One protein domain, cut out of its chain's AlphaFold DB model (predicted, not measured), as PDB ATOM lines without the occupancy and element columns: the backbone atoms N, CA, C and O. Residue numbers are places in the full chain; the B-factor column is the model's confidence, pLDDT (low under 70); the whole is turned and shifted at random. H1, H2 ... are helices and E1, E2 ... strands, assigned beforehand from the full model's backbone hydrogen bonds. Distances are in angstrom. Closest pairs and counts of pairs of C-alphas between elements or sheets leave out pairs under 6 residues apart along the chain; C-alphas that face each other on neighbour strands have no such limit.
ATOM      1  N   PHE A 220      40.186  28.904  -3.538       74.94
ATOM      2  CA  PHE A 220      41.624  28.596  -3.585       74.94
ATOM      3  C   PHE A 220      41.921  27.161  -4.053       74.94
ATOM      4  O   PHE A 220      43.005  26.893  -4.563       74.94
ATOM      5  N   LEU A 221      40.965  26.237  -3.929       73.50
ATOM      6  CA  LEU A 221      41.098  24.862  -4.421       73.50
ATOM      7  C   LEU A 221      41.140  24.807  -5.955       73.50
ATOM      8  O   LEU A 221      41.661  23.856  -6.542       73.50
ATOM      9  N   ASN A 222      40.607  25.836  -6.618       71.25
ATOM     10  CA  ASN A 222      40.655  25.958  -8.068       71.25
ATOM     11  C   ASN A 222      41.985  26.530  -8.579       71.25
ATOM     12  O   ASN A 222      42.243  26.417  -9.783       71.25
ATOM     13  N   ASP A 223      42.826  27.075  -7.694       72.94
ATOM     14  CA  ASP A 223      44.149  27.615  -8.010       72.94
ATOM     15  C   ASP A 223      45.078  26.510  -8.545       72.94
ATOM     16  O   ASP A 223      45.170  25.407  -7.997       72.94
ATOM     17  N   ASN A 224      45.798  26.813  -9.626       70.06
ATOM     18  CA  ASN A 224      46.777  25.903 -10.223       70.06
ATOM     19  C   ASN A 224      47.894  25.524  -9.239       70.06
ATOM     20  O   ASN A 224      48.423  24.416  -9.311       70.06
ATOM     21  N   THR A 225      48.220  26.414  -8.302       74.12
ATOM     22  CA  THR A 225      49.199  26.183  -7.237       74.12
ATOM     23  C   THR A 225      48.726  25.069  -6.309       74.12
ATOM     24  O   THR A 225      49.457  24.105  -6.090       74.12
ATOM     25  N   PHE A 226      47.470  25.124  -5.853       74.50
ATOM     26  CA  PHE A 226      46.883  24.073  -5.022       74.50
ATOM     27  C   PHE A 226      46.763  22.751  -5.789       74.50
ATOM     28  O   PHE A 226      47.156  21.701  -5.290       74.50
ATOM     29  N   LYS A 227      46.308  22.792  -7.048       73.62
ATOM     30  CA  LYS A 227      46.200  21.599  -7.914       73.62
ATOM     31  C   LYS A 227      47.539  20.914  -8.199       73.62
ATOM     32  O   LYS A 227      47.551  19.758  -8.621       73.62
ATOM     33  N   SER A 228      48.650  21.627  -8.019       76.69
ATOM     34  CA  SER A 228      49.998  21.081  -8.188       76.69
ATOM     35  C   SER A 228      50.510  20.323  -6.961       76.69
ATOM     36  O   SER A 228      51.491  19.586  -7.091       76.69
ATOM     37  N   GLU A 229      49.846  20.469  -5.807       82.12
ATOM     38  CA  GLU A 229      50.177  19.744  -4.581       82.12
ATOM     39  C   GLU A 229      49.957  18.243  -4.767       82.12
ATOM     40  O   GLU A 229      49.038  17.782  -5.452       82.12
ATOM     41  N   LYS A 230      50.847  17.463  -4.164       80.06
ATOM     42  CA  LYS A 230      50.875  16.009  -4.295       80.06
ATOM     43  C   LYS A 230      51.151  15.407  -2.931       80.06
ATOM     44  O   LYS A 230      51.933  15.955  -2.160       80.06
ATOM     45  N   ILE A 231      50.535  14.262  -2.670       81.62
ATOM     46  CA  ILE A 231      50.788  13.478  -1.463       81.62
ATOM     47  C   ILE A 231      51.662  12.287  -1.854       81.62
ATOM     48  O   ILE A 231      51.352  11.557  -2.805       81.62
ATOM     49  N   PHE A 232      52.781  12.116  -1.154       80.19
ATOM     50  CA  PHE A 232      53.634  10.942  -1.310       80.19
ATOM     51  C   PHE A 232      52.954   9.737  -0.666       80.19
ATOM     52  O   PHE A 232      52.424   9.839   0.435       80.19
ATOM     53  N   LYS A 233      52.986   8.582  -1.339       75.62
ATOM     54  CA  LYS A 233      52.317   7.363  -0.847       75.62
ATOM     55  C   LYS A 233      52.804   6.861   0.509       75.62
ATOM     56  O   LYS A 233      52.081   6.120   1.163       75.62
ATOM     57  N   GLU A 234      54.028   7.210   0.880       78.31
ATOM     58  CA  GLU A 234      54.655   6.807   2.141       78.31
ATOM     59  C   GLU A 234      54.245   7.712   3.316       78.31
ATOM     60  O   GLU A 234      54.469   7.356   4.471       78.31
ATOM     61  N   GLU A 235      53.637   8.871   3.044       82.94
ATOM     62  CA  GLU A 235      53.148   9.792   4.071       82.94
ATOM     63  C   GLU A 235      51.706   9.437   4.463       82.94
ATOM     64  O   GLU A 235      50.899   9.065   3.612       82.94
ATOM     65  N   ASP A 236      51.361   9.581   5.749       87.06
ATOM     66  CA  ASP A 236      49.966   9.496   6.199       87.06
ATOM     67  C   ASP A 236      49.131  10.554   5.449       87.06
ATOM     68  O   ASP A 236      49.376  11.756   5.628       87.06
ATOM     69  N   PRO A 237      48.135  10.144   4.639       85.94
ATOM     70  CA  PRO A 237      47.280  11.046   3.879       85.94
ATOM     71  C   PRO A 237      46.663  12.180   4.689       85.94
ATOM     72  O   PRO A 237      46.574  13.308   4.201       85.94
ATOM     73  N   SER A 238      46.251  11.895   5.926       87.50
ATOM     74  CA  SER A 238      45.590  12.876   6.786       87.50
ATOM     75  C   SER A 238      46.587  13.944   7.218       87.50
ATOM     76  O   SER A 238      46.309  15.139   7.140       87.50
ATOM     77  N   LYS A 239      47.794  13.520   7.600       87.38
ATOM     78  CA  LYS A 239      48.875  14.423   7.992       87.38
ATOM     79  C   LYS A 239      49.387  15.252   6.815       87.38
ATOM     80  O   LYS A 239      49.576  16.461   6.955       87.38
ATOM     81  N   ALA A 240      49.568  14.628   5.654       87.12
ATOM     82  CA  ALA A 240      50.003  15.301   4.436       87.12
ATOM     83  C   ALA A 240      48.988  16.366   3.994       87.12
ATOM     84  O   ALA A 240      49.346  17.529   3.787       87.12
ATOM     85  N   PHE A 241      47.704  15.998   3.919       87.31
ATOM     86  CA  PHE A 241      46.658  16.945   3.554       87.31
ATOM     87  C   PHE A 241      46.472  18.036   4.609       87.31
ATOM     88  O   PHE A 241      46.306  19.198   4.248       87.31
ATOM     89  N   GLY A 242      46.582  17.706   5.897       86.75
ATOM     90  CA  GLY A 242      46.563  18.683   6.980       86.75
ATOM     91  C   GLY A 242      47.613  19.783   6.804       86.75
ATOM     92  O   GLY A 242      47.288  20.964   6.899       86.75
ATOM     93  N   LYS A 243      48.856  19.428   6.448       83.88
ATOM     94  CA  LYS A 243      49.913  20.415   6.151       83.88
ATOM     95  C   LYS A 243      49.575  21.292   4.948       83.88
ATOM     96  O   LYS A 243      49.782  22.505   5.002       83.88
ATOM     97  N   ILE A 244      49.061  20.692   3.871       84.56
ATOM     98  CA  ILE A 244      48.620  21.424   2.677       84.56
ATOM     99  C   ILE A 244      47.517  22.408   3.077       84.56
ATOM    100  O   ILE A 244      47.633  23.605   2.834       84.56
ATOM    101  N   LEU A 245      46.479  21.939   3.763       82.94
ATOM    102  CA  LEU A 245      45.358  22.766   4.180       82.94
ATOM    103  C   LEU A 245      45.823  23.924   5.073       82.94
ATOM    104  O   LEU A 245      45.482  25.067   4.783       82.94
ATOM    105  N   SER A 246      46.675  23.682   6.076       80.31
ATOM    106  CA  SER A 246      47.272  24.742   6.906       80.31
ATOM    107  C   SER A 246      48.060  25.765   6.091       80.31
ATOM    108  O   SER A 246      47.898  26.968   6.298       80.31
ATOM    109  N   LYS A 247      48.875  25.315   5.128       79.38
ATOM    110  CA  LYS A 247      49.658  26.193   4.242       79.38
ATOM    111  C   LYS A 247      48.761  27.140   3.447       79.38
ATOM    112  O   LYS A 247      49.096  28.315   3.309       79.38
ATOM    113  N   TYR A 248      47.644  26.635   2.923       77.38
ATOM    114  CA  TYR A 248      46.753  27.403   2.054       77.38
ATOM    115  C   TYR A 248      45.630  28.127   2.772       77.38
ATOM    116  O   TYR A 248      44.996  28.926   2.107       77.38
ATOM    117  N   THR A 249      45.369  27.861   4.053       74.19
ATOM    118  CA  THR A 249      44.257  28.473   4.808       74.19
ATOM    119  C   THR A 249      44.712  29.299   6.009       74.19
ATOM    120  O   THR A 249      43.921  30.056   6.562       74.19
ATOM    121  N   GLY A 250      45.970  29.153   6.439       68.50
ATOM    122  CA  GLY A 250      46.476  29.777   7.662       68.50
ATOM    123  C   GLY A 250      45.882  29.197   8.951       68.50
ATOM    124  O   GLY A 250      46.178  29.713  10.026       68.50
ATOM    125  N   LEU A 251      45.064  28.139   8.860       73.50
ATOM    126  CA  LEU A 251      44.538  27.429  10.021       73.50
ATOM    127  C   LEU A 251      45.678  26.718  10.754       73.50
ATOM    128  O   LEU A 251      46.451  25.966  10.148       73.50
ATOM    129  N   ASP A 252      45.744  26.915  12.068       68.62
ATOM    130  CA  ASP A 252      46.635  26.160  12.946       68.62
ATOM    131  C   ASP A 252      46.049  24.760  13.193       68.62
ATOM    132  O   ASP A 252      45.278  24.517  14.127       68.62
ATOM    133  N   LEU A 253      46.333  23.840  12.268       70.44
ATOM    134  CA  LEU A 253      45.857  22.465  12.329       70.44
ATOM    135  C   LEU A 253      46.859  21.631  13.129       70.44
ATOM    136  O   LEU A 253      47.795  21.047  12.582       70.44
ATOM    137  N   ASN A 254      46.641  21.553  14.441       63.84
ATOM    138  CA  ASN A 254      47.370  20.611  15.282       63.84
ATOM    139  C   ASN A 254      47.094  19.167  14.829       63.84
ATOM    140  O   ASN A 254      45.938  18.791  14.626       63.84
ATOM    141  N   GLU A 255      48.149  18.344  14.755       58.44
ATOM    142  CA  GLU A 255      48.130  16.967  14.211       58.44
ATOM    143  C   GLU A 255      47.087  16.027  14.849       58.44
ATOM    144  O   GLU A 255      46.809  14.957  14.321       58.44
ATOM    145  N   LYS A 256      46.500  16.411  15.988       60.31
ATOM    146  CA  LYS A 256      45.518  15.618  16.735       60.31
ATOM    147  C   LYS A 256      44.065  15.788  16.282       60.31
ATOM    148  O   LYS A 256      43.227  15.084  16.832       60.31
ATOM    149  N   HIS A 257      43.758  16.735  15.384       70.50
ATOM    150  CA  HIS A 257      42.368  17.141  15.106       70.50
ATOM    151  C   HIS A 257      42.015  17.365  13.626       70.50
ATOM    152  O   HIS A 257      41.106  18.145  13.322       70.50
ATOM    153  N   TYR A 258      42.710  16.716  12.690       81.62
ATOM    154  CA  TYR A 258      42.423  16.852  11.255       81.62
ATOM    155  C   TYR A 258      40.994  16.438  10.882       81.62
ATOM    156  O   TYR A 258      40.361  17.093  10.053       81.62
ATOM    157  N   GLU A 259      40.453  15.439  11.576       80.75
ATOM    158  CA  GLU A 259      39.104  14.904  11.401       80.75
ATOM    159  C   GLU A 259      37.992  15.941  11.619       80.75
ATOM    160  O   GLU A 259      36.866  15.763  11.162       80.75
ATOM    161  N   LYS A 260      38.290  17.058  12.297       81.38
ATOM    162  CA  LYS A 260      37.328  18.156  12.457       81.38
ATOM    163  C   LYS A 260      37.140  18.957  11.173       81.38
ATOM    164  O   LYS A 260      36.083  19.552  10.990       81.38
ATOM    165  N   TYR A 261      38.146  18.994  10.306       83.56
ATOM    166  CA  TYR A 261      38.189  19.882   9.144       83.56
ATOM    167  C   TYR A 261      37.891  19.157   7.840       83.56
ATOM    168  O   TYR A 261      37.361  19.771   6.915       83.56
ATOM    169  N   PHE A 262      38.219  17.869   7.765       88.44
ATOM    170  CA  PHE A 262      37.973  17.051   6.590       88.44
ATOM    171  C   PHE A 262      37.896  15.562   6.935       88.44
ATOM    172  O   PHE A 262      38.354  15.116   7.984       88.44
ATOM    173  N   GLU A 263      37.351  14.793   6.002       90.56
ATOM    174  CA  GLU A 263      37.264  13.338   6.029       90.56
ATOM    175  C   GLU A 263      37.873  12.776   4.739       90.56
ATOM    176  O   GLU A 263      37.621  13.294   3.652       90.56
ATOM    177  N   ILE A 264      38.667  11.710   4.838       89.25
ATOM    178  CA  ILE A 264      39.115  10.960   3.660       89.25
ATOM    179  C   ILE A 264      38.044   9.923   3.338       89.25
ATOM    180  O   ILE A 264      37.879   8.952   4.073       89.25
ATOM    181  N   ILE A 265      37.329  10.134   2.237       91.25
ATOM    182  CA  ILE A 265      36.204   9.284   1.817       91.25
ATOM    183  C   ILE A 265      36.612   8.240   0.771       91.25
ATOM    184  O   ILE A 265      35.901   7.260   0.562       91.25
ATOM    185  N   GLY A 266      37.775   8.419   0.138       85.88
ATOM    186  CA  GLY A 266      38.303   7.498  -0.860       85.88
ATOM    187  C   GLY A 266      39.825   7.542  -0.923       85.88
ATOM    188  O   GLY A 266      40.435   8.606  -0.868       85.88
ATOM    189  N   ASN A 267      40.455   6.375  -1.050       86.12
ATOM    190  CA  ASN A 267      41.899   6.253  -1.231       86.12
ATOM    191  C   ASN A 267      42.185   5.157  -2.260       86.12
ATOM    192  O   ASN A 267      41.882   3.985  -2.038       86.12
ATOM    193  N   THR A 268      42.740   5.548  -3.403       84.69
ATOM    194  CA  THR A 268      43.072   4.635  -4.498       84.69
ATOM    195  C   THR A 268      44.575   4.608  -4.746       84.69
ATOM    196  O   THR A 268      45.368   5.277  -4.093       84.69
ATOM    197  N   THR A 269      45.015   3.848  -5.747       80.38
ATOM    198  CA  THR A 269      46.432   3.807  -6.121       80.38
ATOM    199  C   THR A 269      46.931   5.084  -6.805       80.38
ATOM    200  O   THR A 269      48.149   5.229  -6.947       80.38
ATOM    201  N   THR A 270      46.046   5.986  -7.238       83.56
ATOM    202  CA  THR A 270      46.399   7.180  -8.030       83.56
ATOM    203  C   THR A 270      45.924   8.492  -7.417       83.56
ATOM    204  O   THR A 270      46.478   9.540  -7.755       83.56
ATOM    205  N   HIS A 271      44.932   8.462  -6.528       85.81
ATOM    206  CA  HIS A 271      44.359   9.662  -5.930       85.81
ATOM    207  C   HIS A 271      43.705   9.393  -4.571       85.81
ATOM    208  O   HIS A 271      43.381   8.253  -4.237       85.81
ATOM    209  N   ILE A 272      43.483  10.478  -3.834       87.00
ATOM    210  CA  ILE A 272      42.736  10.534  -2.579       87.00
ATOM    211  C   ILE A 272      41.540  11.463  -2.777       87.00
ATOM    212  O   ILE A 272      41.690  12.547  -3.345       87.00
ATOM    213  N   GLU A 273      40.376  11.035  -2.304       88.88
ATOM    214  CA  GLU A 273      39.155  11.832  -2.251       88.88
ATOM    215  C   GLU A 273      38.926  12.333  -0.827       88.88
ATOM    216  O   GLU A 273      38.912  11.557   0.134       88.88
ATOM    217  N   ILE A 274      38.755  13.643  -0.695       89.12
ATOM    218  CA  ILE A 274      38.690  14.332   0.588       89.12
ATOM    219  C   ILE A 274      37.416  15.156   0.639       89.12
ATOM    220  O   ILE A 274      37.181  15.999  -0.224       89.12
ATOM    221  N   LYS A 275      36.610  14.945   1.674       89.88
ATOM    222  CA  LYS A 275      35.430  15.746   1.960       89.88
ATOM    223  C   LYS A 275      35.769  16.823   2.984       89.88
ATOM    224  O   LYS A 275      36.180  16.498   4.092       89.88
ATOM    225  N   LEU A 276      35.601  18.097   2.643       89.38
ATOM    226  CA  LEU A 276      35.776  19.202   3.589       89.38
ATOM    227  C   LEU A 276      34.536  19.350   4.478       89.38
ATOM    228  O   LEU A 276      33.405  19.127   4.042       89.38
ATOM    229  N   ASN A 277      34.739  19.743   5.734       87.31
ATOM    230  CA  ASN A 277      33.646  19.970   6.670       87.31
ATOM    231  C   ASN A 277      32.949  21.313   6.381       87.31
ATOM    232  O   ASN A 277      33.543  22.385   6.502       87.31
ATOM    233  N   GLU A 278      31.658  21.252   6.060       86.81
ATOM    234  CA  GLU A 278      30.816  22.405   5.712       86.81
ATOM    235  C   GLU A 278      30.662  23.434   6.840       86.81
ATOM    236  O   GLU A 278      30.294  24.580   6.590       86.81
ATOM    237  N   ASN A 279      30.969  23.061   8.087       84.38
ATOM    238  CA  ASN A 279      31.012  24.005   9.204       84.38
ATOM    239  C   ASN A 279      32.183  24.997   9.101       84.38
ATOM    240  O   ASN A 279      32.166  26.017   9.788       84.38
ATOM    241  N   PHE A 280      33.186  24.696   8.270       82.44
ATOM    242  CA  PHE A 280      34.406  25.490   8.107       82.44
ATOM    243  C   PHE A 280      34.627  25.962   6.666       82.44
ATOM    244  O   PHE A 280      35.293  26.975   6.467       82.44
ATOM    245  N   PHE A 281      34.070  25.268   5.670       85.94
ATOM    246  CA  PHE A 281      34.340  25.496   4.249       85.94
ATOM    247  C   PHE A 281      33.052  25.608   3.424       85.94
ATOM    248  O   PHE A 281      32.041  24.993   3.750       85.94
ATOM    249  N   THR A 282      33.084  26.368   2.325       85.56
ATOM    250  CA  THR A 282      31.949  26.474   1.382       85.56
ATOM    251  C   THR A 282      31.852  25.331   0.367       85.56
ATOM    252  O   THR A 282      30.807  25.157  -0.252       85.56
ATOM    253  N   GLY A 283      32.933  24.577   0.157       75.94
ATOM    254  CA  GLY A 283      33.025  23.477  -0.810       75.94
ATOM    255  C   GLY A 283      33.097  22.114  -0.128       75.94
ATOM    256  O   GLY A 283      33.503  22.024   1.027       75.94
ATOM    257  N   GLN A 284      32.700  21.057  -0.846       70.38
ATOM    258  CA  GLN A 284      32.452  19.742  -0.245       70.38
ATOM    259  C   GLN A 284      33.503  18.675  -0.559       70.38
ATOM    260  O   GLN A 284      33.889  17.979   0.367       70.38
ATOM    261  N   ILE A 285      33.950  18.491  -1.809       76.19
ATOM    262  CA  ILE A 285      34.782  17.330  -2.191       76.19
ATOM    263  C   ILE A 285      35.992  17.756  -3.028       76.19
ATOM    264  O   ILE A 285      35.889  18.595  -3.920       76.19
ATOM    265  N   LEU A 286      37.134  17.138  -2.740       81.69
ATOM    266  CA  LEU A 286      38.434  17.346  -3.360       81.69
ATOM    267  C   LEU A 286      39.042  16.032  -3.833       81.69
ATOM    268  O   LEU A 286      38.922  15.016  -3.157       81.69
ATOM    269  N   VAL A 287      39.770  16.081  -4.950       77.94
ATOM    270  CA  VAL A 287      40.536  14.944  -5.478       77.94
ATOM    271  C   VAL A 287      42.002  15.347  -5.621       77.94
ATOM    272  O   VAL A 287      42.323  16.252  -6.391       77.94
ATOM    273  N   ILE A 288      42.897  14.677  -4.892       80.94
ATOM    274  CA  ILE A 288      44.342  14.962  -4.875       80.94
ATOM    275  C   ILE A 288      45.109  13.774  -5.443       80.94
ATOM    276  O   ILE A 288      44.857  12.630  -5.075       80.94
ATOM    277  N   LYS A 289      46.067  14.031  -6.340       80.56
ATOM    278  CA  LYS A 289      46.883  12.979  -6.964       80.56
ATOM    279  C   LYS A 289      47.963  12.457  -6.012       80.56
ATOM    280  O   LYS A 289      48.638  13.230  -5.333       80.56
ATOM    281  N   LEU A 290      48.177  11.143  -6.047       78.25
ATOM    282  CA  LEU A 290      49.265  10.460  -5.348       78.25
ATOM    283  C   LEU A 290      50.514  10.363  -6.226       78.25
ATOM    284  O   LEU A 290      50.431   9.972  -7.394       78.25
ATOM    285  N   LEU A 291      51.683  10.632  -5.645       75.00
ATOM    286  CA  LEU A 291      52.973  10.307  -6.255       75.00
ATOM    287  C   LEU A 291      53.436   8.921  -5.810       75.00
ATOM    288  O   LEU A 291      53.522   8.640  -4.614       75.00
ATOM    289  N   LYS A 292      53.776   8.066  -6.779       64.75
ATOM    290  CA  LYS A 292      54.709   6.966  -6.522       64.75
ATOM    291  C   LYS A 292      56.113   7.569  -6.481       64.75
ATOM    292  O   LYS A 292      56.455   8.304  -7.410       64.75
TER     293      LYS A 292
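What this domain is: This is residues 220 to 292 of the 293 residues of an uncharacterized protein of Spiroplasma apis B31 (UniProt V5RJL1). A strongly twisted wall of three antiparallel strands, ordered E1, E2, E3, has helix H2 slanting over one face, while short H1 grazes it. The printed part has 73 residues, in the order H1, H2, E1, E2, E3; the class is mixed, with under half of the residues in named elements. It is compact, radius of gyration of the C-alphas 11.4 A, spanning 32 by 27 by 20 A.

How they stand to each other: E1, residues 262 to 267, E2, 271 to 276, and E3, 285 to 291, form a meander, each strand the antiparallel neighbour of the one before. N 263 and O 275, and N 272 and O 288, are each 2.8 A apart, within hydrogen-bond range. H2, residues 237 to 249, is on the sheet at a height of 7.4 A; the C-alphas of Ser 238 and Ile 264 of E1 are its closest to E1, 7.4 A. Every O i to N i+4 pair in H2 is within hydrogen-bond range. H1, residues 224 to 227, is too short for one and only grazes the sheet.

Where its parts are: H2 runs 17.7 A from C-alpha 237 at (47.280, 11.046, 3.879). E3 runs 19.9 A to C-alpha 291 at (52.973, 10.307, -6.255).

The domain as a whole: The printed part has no cut. Residues 250 to 261 make the long link; residues 250, 252, 254 to 256 and 292 are under pLDDT 70.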